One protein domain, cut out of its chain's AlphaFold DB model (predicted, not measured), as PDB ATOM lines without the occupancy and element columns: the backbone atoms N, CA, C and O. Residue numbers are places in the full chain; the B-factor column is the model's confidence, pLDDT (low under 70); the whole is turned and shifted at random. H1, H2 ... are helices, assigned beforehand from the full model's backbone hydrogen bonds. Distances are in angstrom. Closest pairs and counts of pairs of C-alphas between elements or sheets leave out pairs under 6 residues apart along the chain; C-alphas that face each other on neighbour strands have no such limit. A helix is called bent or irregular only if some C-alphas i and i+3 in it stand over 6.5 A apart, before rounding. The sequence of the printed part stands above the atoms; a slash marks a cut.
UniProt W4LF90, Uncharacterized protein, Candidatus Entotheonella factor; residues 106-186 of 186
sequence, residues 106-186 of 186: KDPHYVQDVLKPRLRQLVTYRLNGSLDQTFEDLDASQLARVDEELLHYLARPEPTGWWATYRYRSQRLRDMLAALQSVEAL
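What this domain is: This is residues 106 to 186 of the 186 residues of an uncharacterized protein of Candidatus Entotheonella factor (UniProt W4LF90). The longest helix, H4, runs away from a loose body as an arm, and together with the other long helix, H1, it makes an open L, with the beginnings of both helices toward the corner and the two helices apart. In the body the chain turns round at the end of H1 and folds back beside it through a long link, the short H2 and then H3; residues 169 to 186, of which 169 to 184 belong to H4, stick out free. The printed part has 81 residues with four named helices in the order H1, H2, H3, H4 and no named strand, and its class is all helix. It is extended, with a radius of gyration of the C-alphas of 18.3 A, and flat, spanning 56 by 29 by 15 A.

Where its parts are: H4 covers residues 162 to 184 and is 32.7 A long from first to last C-alpha, from C-alpha 162 at (111.189, 229.855, 316.202) to C-alpha 184 at (94.236, 224.832, 288.689). H1 covers residues 108 to 128, 28.6 A long, and begins with C-alpha 108 at (109.611, 240.335, 313.991). H1 has a kink of 35 degrees near residue 115 and is only just irregular: C-alphas 113 and 116 are 6.8 A apart. H3 covers residues 148 to 155, 10.5 A, and H2 covers residues 140 to 143, 5.1 A.

How they stand to each other: H4 touches no helix; it is apart from H1, H2 and H3. H1 and H3 only just touch, with 3 pairs of C-alphas within 8 A, and H1 does so with residues 116 to 120 alone. Their closest C-alphas are those of Lys 116 and Leu 154, 5.9 A apart. They stand at a steep tilt of 55 degrees and run opposite ways. H1 and H2 are close but not clearly touching: their closest C-alphas, of Leu 127 and Gln 142, are 6.9 A apart. H2 and H3 are only just apart, with their closest C-alphas at 8.1 A. In H3 and H4 every O i to N i+4 pair is within hydrogen-bond range; in H1 15 of 17 are, and H2 is too short for such a pair.

The domain as a whole: The C-alphas farthest apart, those of Asp 132 and Leu 186, are 58.6 A from each other. Without the free stretch, the body has 63 residues and spans 40 by 20 by 17 A. The printed part has no cut and ends at residue 186, the chain's last residue. The link from H1 to H2, 11 residues, is long, that from H2 to H3 is tight, and that from H3 to H4 is short. The mean pLDDT of the printed part is 71.1; 32 residues are under 70, among them 106 to 110, 129 to 133, 159 to 172 and 182 to 186.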
ATOM      1  N   LYS A 106     110.142 243.041 307.579       62.62
ATOM      2  CA  LYS A 106     110.031 241.733 308.276       62.62
ATOM      3  C   LYS A 106     111.228 241.182 309.086       62.62
ATOM      4  O   LYS A 106     111.654 240.055 308.833       62.62
ATOM      5  N   ASP A 107     111.686 241.878 310.120       62.84
ATOM      6  CA  ASP A 107     112.256 241.195 311.292       62.84
ATOM      7  C   ASP A 107     111.291 241.355 312.481       62.84
ATOM      8  O   ASP A 107     111.183 242.456 313.024       62.84
ATOM      9  N   PRO A 108     110.563 240.289 312.879       66.44
ATOM     10  CA  PRO A 108     109.611 240.335 313.991       66.44
ATOM     11  C   PRO A 108     110.245 240.798 315.305       66.44
ATOM     12  O   PRO A 108     109.585 241.475 316.088       66.44
ATOM     13  N   HIS A 109     111.526 240.477 315.530       67.81
ATOM     14  CA  HIS A 109     112.238 240.903 316.737       67.81
ATOM     15  C   HIS A 109     112.525 242.400 316.685       67.81
ATOM     16  O   HIS A 109     112.239 243.123 317.630       67.81
ATOM     17  N   TYR A 110     113.004 242.899 315.545       66.62
ATOM     18  CA  TYR A 110     113.214 244.334 315.364       66.62
ATOM     19  C   TYR A 110     111.911 245.129 315.516       66.62
ATOM     20  O   TYR A 110     111.887 246.193 316.137       66.62
ATOM     21  N   VAL A 111     110.810 244.607 314.971       70.81
ATOM     22  CA  VAL A 111     109.503 245.256 315.073       70.81
ATOM     23  C   VAL A 111     109.036 245.326 316.528       70.81
ATOM     24  O   VAL A 111     108.621 246.394 316.980       70.81
ATOM     25  N   GLN A 112     109.130 244.217 317.261       75.50
ATOM     26  CA  GLN A 112     108.667 244.138 318.643       75.50
ATOM     27  C   GLN A 112     109.545 244.939 319.609       75.50
ATOM     28  O   GLN A 112     109.017 245.682 320.431       75.50
ATOM     29  N   ASP A 113     110.867 244.813 319.491       70.56
ATOM     30  CA  ASP A 113     111.807 245.304 320.504       70.56
ATOM     31  C   ASP A 113     112.292 246.731 320.222       70.56
ATOM     32  O   ASP A 113     112.761 247.423 321.125       70.56
ATOM     33  N   VAL A 114     112.202 247.191 318.969       69.62
ATOM     34  CA  VAL A 114     112.758 248.489 318.552       69.62
ATOM     35  C   VAL A 114     111.696 249.384 317.933       69.62
ATOM     36  O   VAL A 114     111.545 250.530 318.359       69.62
ATOM     37  N   LEU A 115     110.949 248.899 316.938       73.81
ATOM     38  CA  LEU A 115     110.033 249.751 316.178       73.81
ATOM     39  C   LEU A 115     108.793 250.147 316.985       73.81
ATOM     40  O   LEU A 115     108.500 251.336 317.088       73.81
ATOM     41  N   LYS A 116     108.078 249.183 317.577       81.19
ATOM     42  CA  LYS A 116     106.858 249.453 318.357       81.19
ATOM     43  C   LYS A 116     107.114 250.361 319.564       81.19
ATOM     44  O   LYS A 116     106.380 251.338 319.698       81.19
ATOM     45  N   PRO A 117     108.156 250.146 320.391       77.31
ATOM     46  CA  PRO A 117     108.473 251.060 321.487       77.31
ATOM     47  C   PRO A 117     108.770 252.485 321.006       77.31
ATOM     48  O   PRO A 117     108.301 253.450 321.604       77.31
ATOM     49  N   ARG A 118     109.491 252.637 319.887       73.81
ATOM     50  CA  ARG A 118     109.792 253.957 319.308       73.81
ATOM     51  C   ARG A 118     108.560 254.638 318.721       73.81
ATOM     52  O   ARG A 118     108.401 255.842 318.887       73.81
ATOM     53  N   LEU A 119     107.685 253.886 318.059       78.81
ATOM     54  CA  LEU A 119     106.420 254.414 317.550       78.81
ATOM     55  C   LEU A 119     105.511 254.868 318.694       78.81
ATOM     56  O   LEU A 119     104.943 255.951 318.603       78.81
ATOM     57  N   ARG A 120     105.439 254.107 319.795       79.69
ATOM     58  CA  ARG A 120     104.732 254.529 321.017       79.69
ATOM     59  C   ARG A 120     105.270 255.864 321.533       79.69
ATOM     60  O   ARG A 120     104.491 256.786 321.726       79.69
ATOM     61  N   GLN A 121     106.592 256.004 321.653       75.19
ATOM     62  CA  GLN A 121     107.229 257.262 322.074       75.19
ATOM     63  C   GLN A 121     106.928 258.430 321.126       75.19
ATOM     64  O   GLN A 121     106.682 259.542 321.583       75.19
ATOM     65  N   LEU A 122     106.927 258.190 319.813       75.19
ATOM     66  CA  LEU A 122     106.634 259.222 318.818       75.19
ATOM     67  C   LEU A 122     105.171 259.673 318.886       75.19
ATOM     68  O   LEU A 122     104.900 260.869 318.784       75.19
ATOM     69  N   VAL A 123     104.237 258.741 319.089       77.88
ATOM     70  CA  VAL A 123     102.819 259.063 319.292       77.88
ATOM     71  C   VAL A 123     102.637 259.885 320.567       77.88
ATOM     72  O   VAL A 123     102.015 260.945 320.502       77.88
ATOM     73  N   THR A 124     103.243 259.477 321.686       77.62
ATOM     74  CA  THR A 124     103.170 260.239 322.943       77.62
ATOM     75  C   THR A 124     103.769 261.637 322.794       77.62
ATOM     76  O   THR A 124     103.133 262.621 323.170       77.62
ATOM     77  N   TYR A 125     104.929 261.757 322.140       71.69
ATOM     78  CA  TYR A 125     105.550 263.050 321.852       71.69
ATOM     79  C   TYR A 125     104.665 263.940 320.972       71.69
ATOM     80  O   TYR A 125     104.553 265.139 321.213       71.69
ATOM     81  N   ARG A 126     103.997 263.373 319.962       73.06
ATOM     82  CA  ARG A 126     103.113 264.134 319.070       73.06
ATOM     83  C   ARG A 126     101.857 264.638 319.784       73.06
ATOM     84  O   ARG A 126     101.362 265.705 319.429       73.06
ATOM     85  N   LEU A 127     101.336 263.875 320.742       72.38
ATOM     86  CA  LEU A 127     100.124 264.227 321.485       72.38
ATOM     87  C   LEU A 127     100.406 265.209 322.628       72.38
ATOM     88  O   LEU A 127      99.667 266.180 322.774       72.38
ATOM     89  N   ASN A 128     101.481 264.986 323.391       71.69
ATOM     90  CA  ASN A 128     101.746 265.710 324.641       71.69
ATOM     91  C   ASN A 128     102.922 266.693 324.546       71.69
ATOM     92  O   ASN A 128     103.118 267.504 325.446       71.69
ATOM     93  N   GLY A 129     103.713 266.650 323.470       67.62
ATOM     94  CA  GLY A 129     104.894 267.501 323.292       67.62
ATOM     95  C   GLY A 129     106.076 267.147 324.203       67.62
ATOM     96  O   GLY A 129     107.116 267.801 324.124       67.62
ATOM     97  N   SER A 130     105.945 266.117 325.044       66.25
ATOM     98  CA  SER A 130     106.957 265.647 325.991       66.25
ATOM     99  C   SER A 130     107.169 264.134 325.871       66.25
ATOM    100  O   SER A 130     106.299 263.396 325.409       66.25
ATOM    101  N   LEU A 131     108.366 263.674 326.248       63.94
ATOM    102  CA  LEU A 131     108.751 262.253 326.260       63.94
ATOM    103  C   LEU A 131     108.663 261.623 327.659       63.94
ATOM    104  O   LEU A 131     108.947 260.436 327.801       63.94
ATOM    105  N   ASP A 132     108.303 262.410 328.673       69.12
ATOM    106  CA  ASP A 132     108.310 261.982 330.075       69.12
ATOM    107  C   ASP A 132     107.090 261.124 330.431       69.12
ATOM    108  O   ASP A 132     107.140 260.329 331.364       69.12
ATOM    109  N   GLN A 133     106.005 261.254 329.664       69.44
ATOM    110  CA  GLN A 133     104.796 260.456 329.836       69.44
ATOM    111  C   GLN A 133     104.893 259.163 329.024       69.44
ATOM    112  O   GLN A 133     105.324 259.173 327.866       69.44
ATOM    113  N   THR A 134     104.488 258.038 329.613       76.62
ATOM    114  CA  THR A 134     104.472 256.769 328.884       76.62
ATOM    115  C   THR A 134     103.206 256.636 328.037       76.62
ATOM    116  O   THR A 134     102.198 257.293 328.271       76.62
ATOM    117  N   PHE A 135     103.257 255.791 327.005       73.62
ATOM    118  CA  PHE A 135     102.102 255.525 326.138       73.62
ATOM    119  C   PHE A 135     100.928 254.874 326.890       73.62
ATOM    120  O   PHE A 135      99.785 255.013 326.473       73.62
ATOM    121  N   GLU A 136     101.211 254.167 327.986       78.75
ATOM    122  CA  GLU A 136     100.203 253.510 328.828       78.75
ATOM    123  C   GLU A 136      99.433 254.517 329.697       78.75
ATOM    124  O   GLU A 136      98.292 254.252 330.059       78.75
ATOM    125  N   ASP A 137     100.010 255.700 329.933       78.38
ATOM    126  CA  ASP A 137      99.410 256.790 330.710       78.38
ATOM    127  C   ASP A 137      98.617 257.789 329.840       78.38
ATOM    128  O   ASP A 137      98.308 258.892 330.293       78.38
ATOM    129  N   LEU A 138      98.357 257.471 328.564       75.19
ATOM    130  CA  LEU A 138      97.593 258.339 327.661       75.19
ATOM    131  C   LEU A 138      96.089 258.237 327.942       75.19
ATOM    132  O   LEU A 138      95.515 257.148 327.937       75.19
ATOM    133  N   ASP A 139      95.430 259.386 328.094       79.19
ATOM    134  CA  ASP A 139      93.985 259.442 328.313       79.19
ATOM    135  C   ASP A 139      93.199 258.958 327.081       79.19
ATOM    136  O   ASP A 139      93.593 259.162 325.928       79.19
ATOM    137  N   ALA A 140      92.006 258.399 327.307       76.12
ATOM    138  CA  ALA A 140      91.124 257.916 326.238       76.12
ATOM    139  C   ALA A 140      90.783 258.999 325.192       76.12
ATOM    140  O   ALA A 140      90.641 258.709 324.004       76.12
ATOM    141  N   SER A 141      90.708 260.267 325.612       76.19
ATOM    142  CA  SER A 141      90.478 261.419 324.727       76.19
ATOM    143  C   SER A 141      91.679 261.740 323.823       76.19
ATOM    144  O   SER A 141      91.504 262.300 322.738       76.19
ATOM    145  N   GLN A 142      92.893 261.379 324.246       72.62
ATOM    146  CA  GLN A 142      94.129 261.538 323.481       72.62
ATOM    147  C   GLN A 142      94.316 260.373 322.506       72.62
ATOM    148  O   GLN A 142      94.678 260.596 321.350       72.62
ATOM    149  N   LEU A 143      93.991 259.150 322.938       73.06
ATOM    150  CA  LEU A 143      94.002 257.958 322.088       73.06
ATOM    151  C   LEU A 143      92.984 258.057 320.944       73.06
ATOM    152  O   LEU A 143      93.309 257.678 319.825       73.06
ATOM    153  N   ALA A 144      91.815 258.666 321.169       74.00
ATOM    154  CA  ALA A 144      90.810 258.898 320.124       74.00
ATOM    155  C   ALA A 144      91.291 259.798 318.963       74.00
ATOM    156  O   ALA A 144      90.653 259.847 317.915       74.00
ATOM    157  N   ARG A 145      92.402 260.532 319.134       70.88
ATOM    158  CA  ARG A 145      93.021 261.351 318.072       70.88
ATOM    159  C   ARG A 145      94.025 260.568 317.220       70.88
ATOM    160  O   ARG A 145      94.552 261.117 316.252       70.88
ATOM    161  N   VAL A 146      94.338 259.333 317.604       73.50
ATOM    162  CA  VAL A 146      95.254 258.438 316.895       73.50
ATOM    163  C   VAL A 146      94.441 257.501 316.010       73.50
ATOM    164  O   VAL A 146      93.365 257.056 316.386       73.50
ATOM    165  N   ASP A 147      94.979 257.202 314.831       76.19
ATOM    166  CA  ASP A 147      94.413 256.234 313.897       76.19
ATOM    167  C   ASP A 147      94.234 254.852 314.560       76.19
ATOM    168  O   ASP A 147      95.163 254.318 315.179       76.19
ATOM    169  N   GLU A 148      93.039 254.276 314.431       72.56
ATOM    170  CA  GLU A 148      92.653 253.014 315.070       72.56
ATOM    171  C   GLU A 148      93.515 251.844 314.569       72.56
ATOM    172  O   GLU A 148      93.923 250.981 315.353       72.56
ATOM    173  N   GLU A 149      93.905 251.862 313.289       68.88
ATOM    174  CA  GLU A 149      94.804 250.854 312.716       68.88
ATOM    175  C   GLU A 149      96.201 250.898 313.350       68.88
ATOM    176  O   GLU A 149      96.819 249.857 313.612       68.88
ATOM    177  N   LEU A 150      96.698 252.102 313.655       71.00
ATOM    178  CA  LEU A 150      97.990 252.289 314.310       71.00
ATOM    179  C   LEU A 150      97.935 251.816 315.768       71.00
ATOM    180  O   LEU A 150      98.864 251.145 316.226       71.00
ATOM    181  N   LEU A 151      96.848 252.117 316.484       77.94
ATOM    182  CA  LEU A 151      96.633 251.631 317.849       77.94
ATOM    183  C   LEU A 151      96.568 250.101 317.891       77.94
ATOM    184  O   LEU A 151      97.258 249.474 318.702       77.94
ATOM    185  N   HIS A 152      95.828 249.487 316.965       78.12
ATOM    186  CA  HIS A 152      95.754 248.034 316.860       78.12
ATOM    187  C   HIS A 152      97.133 247.420 316.555       78.12
ATOM    188  O   HIS A 152      97.507 246.392 317.138       78.12
ATOM    189  N   TYR A 153      97.919 248.034 315.669       76.88
ATOM    190  CA  TYR A 153      99.274 247.571 315.359       76.88
ATOM    191  C   TYR A 153     100.212 247.639 316.574       76.88
ATOM    192  O   TYR A 153     100.979 246.702 316.826       76.88
ATOM    193  N   LEU A 154     100.140 248.726 317.346       77.56
ATOM    194  CA  LEU A 154     100.955 248.933 318.543       77.56
ATOM    195  C   LEU A 154     100.578 247.996 319.696       77.56
ATOM    196  O   LEU A 154     101.463 247.618 320.468       77.56
ATOM    197  N   ALA A 155      99.302 247.626 319.820       77.38
ATOM    198  CA  ALA A 155      98.811 246.726 320.863       77.38
ATOM    199  C   ALA A 155      99.106 245.246 320.565       77.38
ATOM    200  O   ALA A 155      99.370 244.461 321.476       77.38
ATOM    201  N   ARG A 156      99.092 244.847 319.288       79.38
ATOM    202  CA  ARG A 156      99.300 243.450 318.889       79.38
ATOM    203  C   ARG A 156     100.747 243.011 319.161       79.38
ATOM    204  O   ARG A 156     101.654 243.670 318.664       79.38
ATOM    205  N   PRO A 157     101.017 241.895 319.859       71.75
ATOM    206  CA  PRO A 157     102.372 241.351 319.960       71.75
ATOM    207  C   PRO A 157     102.803 240.700 318.638       71.75
ATOM    208  O   PRO A 157     102.021 239.981 318.008       71.75
ATOM    209  N   GLU A 158     104.045 240.937 318.204       74.62
ATOM    210  CA  GLU A 158     104.612 240.178 317.086       74.62
ATOM    211  C   GLU A 158     104.962 238.746 317.515       74.62
ATOM    212  O   GLU A 158     105.401 238.523 318.645       74.62
ATOM    213  N   PRO A 159     104.829 237.762 316.610       67.62
ATOM    214  CA  PRO A 159     105.269 236.393 316.844       67.62
ATOM    215  C   PRO A 159     106.806 236.307 316.915       67.62
ATOM    216  O   PRO A 159     107.475 235.955 315.941       67.62
ATOM    217  N   THR A 160     107.382 236.611 318.075       59.91
ATOM    218  CA  THR A 160     108.821 236.517 318.349       59.91
ATOM    219  C   THR A 160     109.170 235.106 318.836       59.91
ATOM    220  O   THR A 160     108.979 234.735 319.990       59.91
ATOM    221  N   GLY A 161     109.624 234.242 317.922       63.78
ATOM    222  CA  GLY A 161     110.081 232.894 318.276       63.78
ATOM    223  C   GLY A 161     110.162 231.924 317.099       63.78
ATOM    224  O   GLY A 161     109.485 232.084 316.082       63.78
ATOM    225  N   TRP A 162     110.977 230.874 317.243       57.75
ATOM    226  CA  TRP A 162     111.189 229.855 316.202       57.75
ATOM    227  C   TRP A 162     109.891 229.127 315.841       57.75
ATOM    228  O   TRP A 162     109.570 228.974 314.664       57.75
ATOM    229  N   TRP A 163     109.097 228.767 316.850       63.66
ATOM    230  CA  TRP A 163     107.786 228.138 316.683       63.66
ATOM    231  C   TRP A 163     106.765 229.050 316.006       63.66
ATOM    232  O   TRP A 163     106.016 228.612 315.136       63.66
ATOM    233  N   ALA A 164     106.765 230.334 316.354       61.88
ATOM    234  CA  ALA A 164     105.857 231.308 315.768       61.88
ATOM    235  C   ALA A 164     106.229 231.600 314.298       61.88
ATOM    236  O   ALA A 164     105.360 231.678 313.428       61.88
ATOM    237  N   THR A 165     107.532 231.617 313.997       62.66
ATOM    238  CA  THR A 165     108.070 231.717 312.632       62.66
ATOM    239  C   THR A 165     107.733 230.475 311.800       62.66
ATOM    240  O   THR A 165     107.330 230.600 310.642       62.66
ATOM    241  N   TYR A 166     107.867 229.277 312.377       63.38
ATOM    242  CA  TYR A 166     107.503 228.016 311.729       63.38
ATOM    243  C   TYR A 166     106.004 227.961 311.424       63.38
ATOM    244  O   TYR A 166     105.625 227.711 310.281       63.38
ATOM    245  N   ARG A 167     105.154 228.287 312.407       68.06
ATOM    246  CA  ARG A 167     103.697 228.332 312.231       68.06
ATOM    247  C   ARG A 167     103.307 229.309 311.124       68.06
ATOM    248  O   ARG A 167     102.579 228.914 310.220       68.06
ATOM    249  N   TYR A 168     103.866 230.519 311.121       66.31
ATOM    250  CA  TYR A 168     103.613 231.510 310.071       66.31
ATOM    251  C   TYR A 168     104.042 231.026 308.675       66.31
ATOM    252  O   TYR A 168     103.286 231.161 307.715       66.31
ATOM    253  N   ARG A 169     105.226 230.411 308.546       63.16
ATOM    254  CA  ARG A 169     105.685 229.825 307.271       63.16
ATOM    255  C   ARG A 169     104.789 228.679 306.811       63.16
ATOM    256  O   ARG A 169     104.469 228.607 305.630       63.16
ATOM    257  N   SER A 170     104.376 227.816 307.737       67.81
ATOM    258  CA  SER A 170     103.488 226.690 307.445       67.81
ATOM    259  C   SER A 170     102.101 227.158 306.999       67.81
ATOM    260  O   SER A 170     101.554 226.608 306.051       67.81
ATOM    261  N   GLN A 171     101.568 228.215 307.622       69.19
ATOM    262  CA  GLN A 171     100.291 228.825 307.261       69.19
ATOM    263  C   GLN A 171     100.373 229.446 305.864       69.19
ATOM    264  O   GLN A 171      99.586 229.108 304.993       69.19
ATOM    265  N   ARG A 172     101.416 230.245 305.606       69.62
ATOM    266  CA  ARG A 172     101.639 230.884 304.303       69.62
ATOM    267  C   ARG A 172     101.790 229.875 303.162       69.62
ATOM    268  O   ARG A 172     101.342 230.144 302.055       69.62
ATOM    269  N   LEU A 173     102.433 228.734 303.420       70.44
ATOM    270  CA  LEU A 173     102.523 227.640 302.450       70.44
ATOM    271  C   LEU A 173     101.152 227.024 302.162       70.44
ATOM    272  O   LEU A 173     100.847 226.782 301.001       70.44
ATOM    273  N   ARG A 174     100.316 226.813 303.188       74.25
ATOM    274  CA  ARG A 174      98.939 226.330 302.994       74.25
ATOM    275  C   ARG A 174      98.101 227.323 302.197       74.25
ATOM    276  O   ARG A 174      97.417 226.904 301.276       74.25
ATOM    277  N   ASP A 175      98.211 228.614 302.495       74.44
ATOM    278  CA  ASP A 175      97.465 229.660 301.789       74.44
ATOM    279  C   ASP A 175      97.894 229.757 300.312       74.44
ATOM    280  O   ASP A 175      97.055 229.887 299.427       74.44
ATOM    281  N   MET A 176      99.197 229.631 300.022       69.44
ATOM    282  CA  MET A 176      99.701 229.566 298.642       69.44
ATOM    283  C   MET A 176      99.245 228.307 297.906       69.44
ATOM    284  O   MET A 176      98.889 228.396 296.735       69.44
ATOM    285  N   LEU A 177      99.257 227.149 298.569       77.69
ATOM    286  CA  LEU A 177      98.774 225.901 297.978       77.69
ATOM    287  C   LEU A 177      97.272 225.969 297.684       77.69
ATOM    288  O   LEU A 177      96.859 225.561 296.608       77.69
ATOM    289  N   ALA A 178      96.477 226.545 298.587       75.19
ATOM    290  CA  ALA A 178      95.052 226.770 298.361       75.19
ATOM    291  C   ALA A 178      94.804 227.734 297.188       75.19
ATOM    292  O   ALA A 178      93.942 227.479 296.352       75.19
ATOM    293  N   ALA A 179      95.595 228.808 297.080       71.19
ATOM    294  CA  ALA A 179      95.510 229.734 295.953       71.19
ATOM    295  C   ALA A 179      95.896 229.062 294.621       71.19
ATOM    296  O   ALA A 179      95.201 229.238 293.626       71.19
ATOM    297  N   LEU A 180      96.953 228.245 294.602       70.88
ATOM    298  CA  LEU A 180      97.344 227.472 293.417       70.88
ATOM    299  C   LEU A 180      96.267 226.462 293.011       70.88
ATOM    300  O   LEU A 180      95.908 226.406 291.842       70.88
ATOM    301  N   GLN A 181      95.685 225.746 293.974       72.62
ATOM    302  CA  GLN A 181      94.576 224.823 293.719       72.62
ATOM    303  C   GLN A 181      93.344 225.539 293.160       72.62
ATOM    304  O   GLN A 181      92.676 225.001 292.285       72.62
ATOM    305  N   SER A 182      93.054 226.763 293.613       67.88
ATOM    306  CA  SER A 182      91.965 227.559 293.035       67.88
ATOM    307  C   SER A 182      92.241 228.035 291.606       67.88
ATOM    308  O   SER A 182      91.293 228.263 290.866       67.88
ATOM    309  N   VAL A 183      93.512 228.161 291.207       66.69
ATOM    310  CA  VAL A 183      93.905 228.505 289.830       66.69
ATOM    311  C   VAL A 183      93.914 227.272 288.928       66.69
ATOM    312  O   VAL A 183      93.537 227.385 287.773       66.69
ATOM    313  N   GLU A 184      94.304 226.101 289.437       62.91
ATOM    314  CA  GLU A 184      94.236 224.832 288.689       62.91
ATOM    315  C   GLU A 184      92.802 224.300 288.522       62.91
ATOM    316  O   GLU A 184      92.554 223.479 287.644       62.91
ATOM    317  N   ALA A 185      91.864 224.738 289.366       60.50
ATOM    318  CA  ALA A 185      90.446 224.381 289.274       60.50
ATOM    319  C   ALA A 185      89.628 225.280 288.319       60.50
ATOM    320  O   ALA A 185      88.435 225.025 288.139       60.50
ATOM    321  N   LEU A 186      90.245 226.321 287.747       50.44
ATOM    322  CA  LEU A 186      89.693 227.215 286.717       50.44
ATOM    323  C   LEU A 186      90.182 226.796 285.326       50.44
ATOM    324  O   LEU A 186      89.365 226.901 284.384       50.44
TER     325      LEU A 186